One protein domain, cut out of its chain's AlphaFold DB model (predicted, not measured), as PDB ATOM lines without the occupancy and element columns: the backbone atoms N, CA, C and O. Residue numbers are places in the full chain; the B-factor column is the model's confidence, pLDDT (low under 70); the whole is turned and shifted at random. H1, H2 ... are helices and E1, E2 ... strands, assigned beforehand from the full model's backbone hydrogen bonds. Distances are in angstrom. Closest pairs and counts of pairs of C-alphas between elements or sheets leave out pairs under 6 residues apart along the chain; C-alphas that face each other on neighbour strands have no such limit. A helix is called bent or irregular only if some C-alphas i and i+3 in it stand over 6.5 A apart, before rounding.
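AT A GLANCE: This is residues 3 to 58 of the 199 residues of the protein "Aminotransferase" of Methanosarcinales archaeon (UniProt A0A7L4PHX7). Picture a loose, open frame: a short two-stranded hairpin, E1 and E2, from which the chain runs out to the long helix H1 at one side, then returns through residues 42 to 45 to the shorter helix H2 at the other side. E2, H1 and that return make three sides of a hollow triangle, and H2 lies at its third corner, on the side of the long loop of residues 6 to 17. The printed part has 56 residues, with two named strands and then two named helices, in the order E1, E2, H1, H2; the sheet E1 - E2 is antiparallel and the class is mostly helix. It is only just loose, close to compact, with a radius of gyration of the C-alphas of 12.5 A, and spans 32 by 24 by 17 A.

HOW THE PARTS SIT: Begin at E1, residues 3 to 5, and E2, residues 18 to 21, antiparallel neighbours at 145 degrees. C-alphas 5 and 18 face each other at 3.9 A; N 4 and O 19, 2.9 A, and N 19 and O 4, 2.8 A, are within hydrogen-bond range. H1, residues 24 to 41, and H2, residues 46 to 56, are apart. E1 is apart from H1 and H2, and E2 from H2. Every O i to N i+4 pair is within range in H2, and 12 of 14 in H1.

IN THESE COORDINATES: Find C-alpha 3 at (88.249, -7.557, -243.004), where E1 begins. H1 runs 24.5 A from C-alpha 24 at (74.231, -1.885, -239.871), with a kink of 29 degrees near residue 31; it is irregular, with C-alphas 25 and 28 7.8 A apart. H2 runs 15.3 A to C-alpha 56 at (91.507, -8.442, -229.222).

THE WHOLE: Look to Gly 11 and Asp 25 for the two C-alphas farthest apart, 32.9 A. Residues 23 to 29, of which 24 to 29 belong to H1, and 35 to 41, within H1, stand free. E1 to E2 is a long link; E2 to H1 and H1 to H2 are tight. The printed part has no cut, and no printed residue is under 70 in pLDDT.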
ATOM      1  N   SER A   3      87.716  -6.198-243.150       95.69
ATOM      2  CA  SER A   3      88.249  -7.557-243.004       95.69
ATOM      3  C   SER A   3      89.534  -7.516-242.184       95.69
ATOM      4  O   SER A   3      90.398  -6.672-242.424       95.69
ATOM      5  N   SER A   4      89.652  -8.401-241.198       94.94
ATOM      6  CA  SER A   4      90.831  -8.521-240.339       94.94
ATOM      7  C   SER A   4      91.055  -9.977-239.920       94.94
ATOM      8  O   SER A   4      90.331 -10.882-240.328       94.94
ATOM      9  N   GLY A   5      92.093 -10.235-239.132       95.06
ATOM     10  CA  GLY A   5      92.411 -11.561-238.612       95.06
ATOM     11  C   GLY A   5      93.712 -11.578-237.825       95.06
ATOM     12  O   GLY A   5      94.486 -10.624-237.864       95.06
ATOM     13  N   LEU A   6      93.981 -12.676-237.122       95.19
ATOM     14  CA  LEU A   6      95.162 -12.796-236.246       95.19
ATOM     15  C   LEU A   6      96.427 -13.220-236.992       95.19
ATOM     16  O   LEU A   6      97.533 -13.145-236.459       95.19
ATOM     17  N   SER A   7      96.283 -13.683-238.237       94.44
ATOM     18  CA  SER A   7      97.347 -14.381-238.963       94.44
ATOM     19  C   SER A   7      98.644 -13.594-239.111       94.44
ATOM     20  O   SER A   7      99.701 -14.200-239.262       94.44
ATOM     21  N   LYS A   8      98.559 -12.263-239.131       94.44
ATOM     22  CA  LYS A   8      99.691 -11.385-239.431       94.44
ATOM     23  C   LYS A   8     100.175 -10.685-238.176       94.44
ATOM     24  O   LYS A   8     101.280 -10.957-237.724       94.44
ATOM     25  N   TRP A   9      99.333  -9.839-237.591       94.00
ATOM     26  CA  TRP A   9      99.740  -9.008-236.463       94.00
ATOM     27  C   TRP A   9      99.976  -9.808-235.175       94.00
ATOM     28  O   TRP A   9     100.785  -9.362-234.384       94.00
ATOM     29  N   CYS A  10      99.376 -10.994-234.986       94.56
ATOM     30  CA  CYS A  10      99.691 -11.882-233.850       94.56
ATOM     31  C   CYS A  10     100.713 -12.983-234.174       94.56
ATOM     32  O   CYS A  10     100.912 -13.876-233.356       94.56
ATOM     33  N   GLY A  11     101.267 -13.032-235.392       92.81
ATOM     34  CA  GLY A  11     102.098 -14.166-235.820       92.81
ATOM     35  C   GLY A  11     101.353 -15.512-235.888       92.81
ATOM     36  O   GLY A  11     101.978 -16.567-235.950       92.81
ATOM     37  N   ALA A  12     100.015 -15.505-235.904       94.75
ATOM     38  CA  ALA A  12      99.173 -16.700-235.806       94.75
ATOM     39  C   ALA A  12      98.742 -17.245-237.187       94.75
ATOM     40  O   ALA A  12      97.569 -17.544-237.428       94.75
ATOM     41  N   GLY A  13      99.670 -17.329-238.148       91.25
ATOM     42  CA  GLY A  13      99.364 -17.642-239.556       91.25
ATOM     43  C   GLY A  13      98.575 -18.946-239.760       91.25
ATOM     44  O   GLY A  13      97.605 -18.986-240.525       91.25
ATOM     45  N   GLY A  14      98.942 -19.985-239.008       92.81
ATOM     46  CA  GLY A  14      98.307 -21.305-239.050       92.81
ATOM     47  C   GLY A  14      96.967 -21.410-238.316       92.81
ATOM     48  O   GLY A  14      96.320 -22.442-238.414       92.81
ATOM     49  N   TRP A  15      96.520 -20.369-237.606       94.44
ATOM     50  CA  TRP A  15      95.360 -20.457-236.705       94.44
ATOM     51  C   TRP A  15      94.021 -20.225-237.414       94.44
ATOM     52  O   TRP A  15      92.965 -20.470-236.852       94.44
ATOM     53  N   ARG A  16      94.053 -19.768-238.670       93.56
ATOM     54  CA  ARG A  16      92.870 -19.676-239.546       93.56
ATOM     55  C   ARG A  16      91.690 -18.900-238.930       93.56
ATOM     56  O   ARG A  16      90.541 -19.287-239.097       93.56
ATOM     57  N   LEU A  17      91.975 -17.783-238.256       94.75
ATOM     58  CA  LEU A  17      90.949 -16.864-237.755       94.75
ATOM     59  C   LEU A  17      90.973 -15.539-238.514       94.75
ATOM     60  O   LEU A  17      91.983 -14.826-238.510       94.75
ATOM     61  N   GLY A  18      89.829 -15.214-239.112       94.19
ATOM     62  CA  GLY A  18      89.523 -13.923-239.715       94.19
ATOM     63  C   GLY A  18      88.204 -13.373-239.179       94.19
ATOM     64  O   GLY A  18      87.400 -14.110-238.612       94.19
ATOM     65  N   THR A  19      87.996 -12.075-239.347       94.12
ATOM     66  CA  THR A  19      86.780 -11.367-238.953       94.12
ATOM     67  C   THR A  19      86.324 -10.462-240.087       94.12
ATOM     68  O   THR A  19      87.142  -9.877-240.800       94.12
ATOM     69  N   PHE A  20      85.009 -10.334-240.237       95.56
ATOM     70  CA  PHE A  20      84.391  -9.303-241.056       95.56
ATOM     71  C   PHE A  20      83.493  -8.445-240.169       95.56
ATOM     72  O   PHE A  20      82.715  -8.969-239.375       95.56
ATOM     73  N   THR A  21      83.604  -7.128-240.300       95.81
ATOM     74  CA  THR A  21      82.739  -6.167-239.615       95.81
ATOM     75  C   THR A  21      81.934  -5.397-240.652       95.81
ATOM     76  O   THR A  21      82.493  -4.801-241.581       95.81
ATOM     77  N   PHE A  22      80.613  -5.419-240.494       97.31
ATOM     78  CA  PHE A  22      79.655  -4.804-241.406       97.31
ATOM     79  C   PHE A  22      79.037  -3.560-240.753       97.31
ATOM     80  O   PHE A  22      78.817  -3.557-239.541       97.31
ATOM     81  N   PRO A  23      78.788  -2.480-241.514       97.00
ATOM     82  CA  PRO A  23      77.876  -1.434-241.068       97.00
ATOM     83  C   PRO A  23      76.451  -2.000-240.983       97.00
ATOM     84  O   PRO A  23      76.116  -2.908-241.739       97.00
ATOM     85  N   ARG A  24      75.614  -1.421-240.113       95.75
ATOM     86  CA  ARG A  24      74.231  -1.885-239.871       95.75
ATOM     87  C   ARG A  24      73.391  -1.973-241.149       95.75
ATOM     88  O   ARG A  24      72.633  -2.912-241.334       95.75
ATOM     89  N   ASP A  25      73.589  -1.042-242.083       97.94
ATOM     90  CA  ASP A  25      72.852  -1.019-243.357       97.94
ATOM     91  C   ASP A  25      73.179  -2.216-244.279       97.94
ATOM     92  O   ASP A  25      72.541  -2.404-245.316       97.94
ATOM     93  N   LEU A  26      74.181  -3.031-243.923       98.12
ATOM     94  CA  LEU A  26      74.596  -4.237-244.640       98.12
ATOM     95  C   LEU A  26      74.339  -5.530-243.846       98.12
ATOM     96  O   LEU A  26      74.944  -6.556-244.163       98.12
ATOM     97  N   ASP A  27      73.443  -5.518-242.852       96.81
ATOM     98  CA  ASP A  27      73.086  -6.721-242.081       96.81
ATOM     99  C   ASP A  27      72.581  -7.855-242.990       96.81
ATOM    100  O   ASP A  27      72.998  -9.001-242.834       96.81
ATOM    101  N   TRP A  28      71.804  -7.532-244.033       97.50
ATOM    102  CA  TRP A  28      71.336  -8.502-245.036       97.50
ATOM    103  C   TRP A  28      72.487  -9.288-245.692       97.50
ATOM    104  O   TRP A  28      72.361 -10.478-245.991       97.50
ATOM    105  N   LEU A  29      73.631  -8.632-245.908       97.69
ATOM    106  CA  LEU A  29      74.815  -9.242-246.501       97.69
ATOM    107  C   LEU A  29      75.594 -10.048-245.461       97.69
ATOM    108  O   LEU A  29      76.070 -11.137-245.773       97.69
ATOM    109  N   MET A  30      75.705  -9.535-244.232       96.94
ATOM    110  CA  MET A  30      76.318 -10.260-243.118       96.94
ATOM    111  C   MET A  30      75.597 -11.590-242.863       96.94
ATOM    112  O   MET A  30      76.256 -12.623-242.772       96.94
ATOM    113  N   GLU A  31      74.266 -11.575-242.787       96.38
ATOM    114  CA  GLU A  31      73.441 -12.771-242.589       96.38
ATOM    115  C   GLU A  31      73.612 -13.764-243.740       96.38
ATOM    116  O   GLU A  31      73.851 -14.950-243.509       96.38
ATOM    117  N   SER A  32      73.589 -13.269-244.981       96.44
ATOM    118  CA  SER A  32      73.823 -14.097-246.169       96.44
ATOM    119  C   SER A  32      75.211 -14.748-246.146       96.44
ATOM    120  O   SER A  32      75.351 -15.940-246.414       96.44
ATOM    121  N   MET A  33      76.252 -13.993-245.779       95.19
ATOM    122  CA  MET A  33      77.611 -14.525-245.642       95.19
ATOM    123  C   MET A  33      77.726 -15.532-244.494       95.19
ATOM    124  O   MET A  33      78.438 -16.524-244.640       95.19
ATOM    125  N   ALA A  34      77.034 -15.312-243.373       93.75
ATOM    126  CA  ALA A  34      77.009 -16.242-242.247       93.75
ATOM    127  C   ALA A  34      76.328 -17.570-242.616       93.75
ATOM    128  O   ALA A  34      76.848 -18.628-242.268       93.75
ATOM    129  N   ALA A  35      75.228 -17.522-243.373       94.75
ATOM    130  CA  ALA A  35      74.562 -18.712-243.897       94.75
ATOM    131  C   ALA A  35      75.466 -19.496-244.865       94.75
ATOM    132  O   ALA A  35      75.606 -20.709-244.752       94.75
ATOM    133  N   VAL A  36      76.163 -18.822-245.785       94.56
ATOM    134  CA  VAL A  36      77.129 -19.503-246.670       94.56
ATOM    135  C   VAL A  36      78.290 -20.107-245.870       94.56
ATOM    136  O   VAL A  36      78.738 -21.220-246.149       94.56
ATOM    137  N   ALA A  37      78.778 -19.391-244.856       92.38
ATOM    138  CA  ALA A  37      79.854 -19.853-243.989       92.38
ATOM    139  C   ALA A  37      79.479 -21.124-243.209       92.38
ATOM    140  O   ALA A  37      80.309 -22.035-243.122       92.38
ATOM    141  N   SER A  38      78.245 -21.215-242.686       92.31
ATOM    142  CA  SER A  38      77.785 -22.387-241.930       92.31
ATOM    143  C   SER A  38      77.788 -23.656-242.779       92.31
ATOM    144  O   SER A  38      78.206 -24.704-242.288       92.31
ATOM    145  N   GLU A  39      77.436 -23.528-244.061       94.00
ATOM    146  CA  GLU A  39      77.404 -24.638-245.020       94.00
ATOM    147  C   GLU A  39      78.770 -24.964-245.647       94.00
ATOM    148  O   GLU A  39      78.958 -26.051-246.188       94.00
ATOM    149  N   THR A  40      79.743 -24.047-245.583       93.06
ATOM    150  CA  THR A  40      81.063 -24.250-246.212       93.06
ATOM    151  C   THR A  40      82.114 -24.761-245.228       93.06
ATOM    152  O   THR A  40      82.902 -25.646-245.555       93.06
ATOM    153  N   TYR A  41      82.180 -24.179-244.029       88.94
ATOM    154  CA  TYR A  41      83.224 -24.488-243.042       88.94
ATOM    155  C   TYR A  41      82.731 -24.449-241.591       88.94
ATOM    156  O   TYR A  41      83.540 -24.529-240.664       88.94
ATOM    157  N   THR A  42      81.415 -24.338-241.381       86.00
ATOM    158  CA  THR A  42      80.763 -24.314-240.066       86.00
ATOM    159  C   THR A  42      81.250 -23.157-239.189       86.00
ATOM    160  O   THR A  42      80.708 -22.057-239.252       86.00
ATOM    161  N   SER A  43      82.277 -23.371-238.364       89.19
ATOM    162  CA  SER A  43      82.774 -22.380-237.407       89.19
ATOM    163  C   SER A  43      84.275 -22.522-237.180       89.19
ATOM    164  O   SER A  43      84.826 -23.618-237.259       89.19
ATOM    165  N   VAL A  44      84.929 -21.419-236.815       92.25
ATOM    166  CA  VAL A  44      86.328 -21.435-236.362       92.25
ATOM    167  C   VAL A  44      86.459 -22.305-235.105       92.25
ATOM    168  O   VAL A  44      85.551 -22.339-234.277       92.25
ATOM    169  N   SER A  45      87.587 -22.992-234.912       93.06
ATOM    170  CA  SER A  45      87.770 -23.851-233.736       93.06
ATOM    171  C   SER A  45      87.676 -23.059-232.422       93.06
ATOM    172  O   SER A  45      88.254 -21.978-232.274       93.06
ATOM    173  N   ALA A  46      86.945 -23.603-231.445       95.44
ATOM    174  CA  ALA A  46      86.647 -22.903-230.195       95.44
ATOM    175  C   ALA A  46      87.902 -22.422-229.426       95.44
ATOM    176  O   ALA A  46      87.917 -21.257-229.027       95.44
ATOM    177  N   PRO A  47      88.989 -23.211-229.268       96.44
ATOM    178  CA  PRO A  47      90.201 -22.733-228.590       96.44
ATOM    179  C   PRO A  47      90.814 -21.487-229.244       96.44
ATOM    180  O   PRO A  47      91.288 -20.584-228.554       96.44
ATOM    181  N   ILE A  48      90.760 -21.406-230.576       96.38
ATOM    182  CA  ILE A  48      91.276 -20.266-231.335       96.38
ATOM    183  C   ILE A  48      90.384 -19.038-231.135       96.38
ATOM    184  O   ILE A  48      90.905 -17.932-230.997       96.38
ATOM    185  N   GLN A  49      89.064 -19.219-231.036       95.81
ATOM    186  CA  GLN A  49      88.147 -18.130-230.687       95.81
ATOM    187  C   GLN A  49      88.444 -17.565-229.287       95.81
ATOM    188  O   GLN A  49      88.514 -16.347-229.126       95.81
ATOM    189  N   PHE A  50      88.699 -18.415-228.283       96.56
ATOM    190  CA  PHE A  50      89.071 -17.950-226.939       96.56
ATOM    191  C   PHE A  50      90.383 -17.156-226.937       96.56
ATOM    192  O   PHE A  50      90.457 -16.083-226.335       96.56
ATOM    193  N   ALA A  51      91.401 -17.641-227.650       95.50
ATOM    194  CA  ALA A  51      92.655 -16.912-227.806       95.50
ATOM    195  C   ALA A  51      92.462 -15.576-228.541       95.50
ATOM    196  O   ALA A  51      93.062 -14.573-228.159       95.50
ATOM    197  N   ALA A  52      91.586 -15.533-229.548       95.81
ATOM    198  CA  ALA A  52      91.254 -14.310-230.268       95.81
ATOM    199  C   ALA A  52      90.600 -13.268-229.373       95.81
ATOM    200  O   ALA A  52      90.998 -12.109-229.406       95.81
ATOM    201  N   VAL A  53      89.635 -13.674-228.544       95.81
ATOM    202  CA  VAL A  53      89.007 -12.777-227.567       95.81
ATOM    203  C   VAL A  53      90.064 -12.184-226.638       95.81
ATOM    204  O   VAL A  53      90.032 -10.984-226.372       95.81
ATOM    205  N   HIS A  54      91.021 -12.990-226.170       95.25
ATOM    206  CA  HIS A  54      92.118 -12.492-225.344       95.25
ATOM    207  C   HIS A  54      93.013 -11.500-226.106       95.25
ATOM    208  O   HIS A  54      93.274 -10.413-225.601       95.25
ATOM    209  N   ALA A  55      93.418 -11.827-227.337       95.69
ATOM    210  CA  ALA A  55      94.250 -10.955-228.165       95.69
ATOM    211  C   ALA A  55      93.559  -9.618-228.493       95.69
ATOM    212  O   ALA A  55      94.175  -8.564-228.365       95.69
ATOM    213  N   PHE A  56      92.276  -9.642-228.871       95.00
ATOM    214  CA  PHE A  56      91.507  -8.442-229.222       95.00
ATOM    215  C   PHE A  56      91.138  -7.568-228.021       95.00
ATOM    216  O   PHE A  56      90.961  -6.365-228.187       95.00
ATOM    217  N   ARG A  57      91.048  -8.134-226.809       96.62
ATOM    218  CA  ARG A  57      90.931  -7.334-225.577       96.62
ATOM    219  C   ARG A  57      92.185  -6.503-225.297       96.62
ATOM    220  O   ARG A  57      92.111  -5.561-224.511       96.62
ATOM    221  N   GLY A  58      93.305  -6.827-225.942       95.69
ATOM    222  CA  GLY A  58      94.576  -6.152-225.737       95.69
ATOM    223  C   GLY A  58      95.218  -6.518-224.398       95.69
ATOM    224  O   GLY A  58      94.838  -7.477-223.726       95.69
TER     225      GLY A  58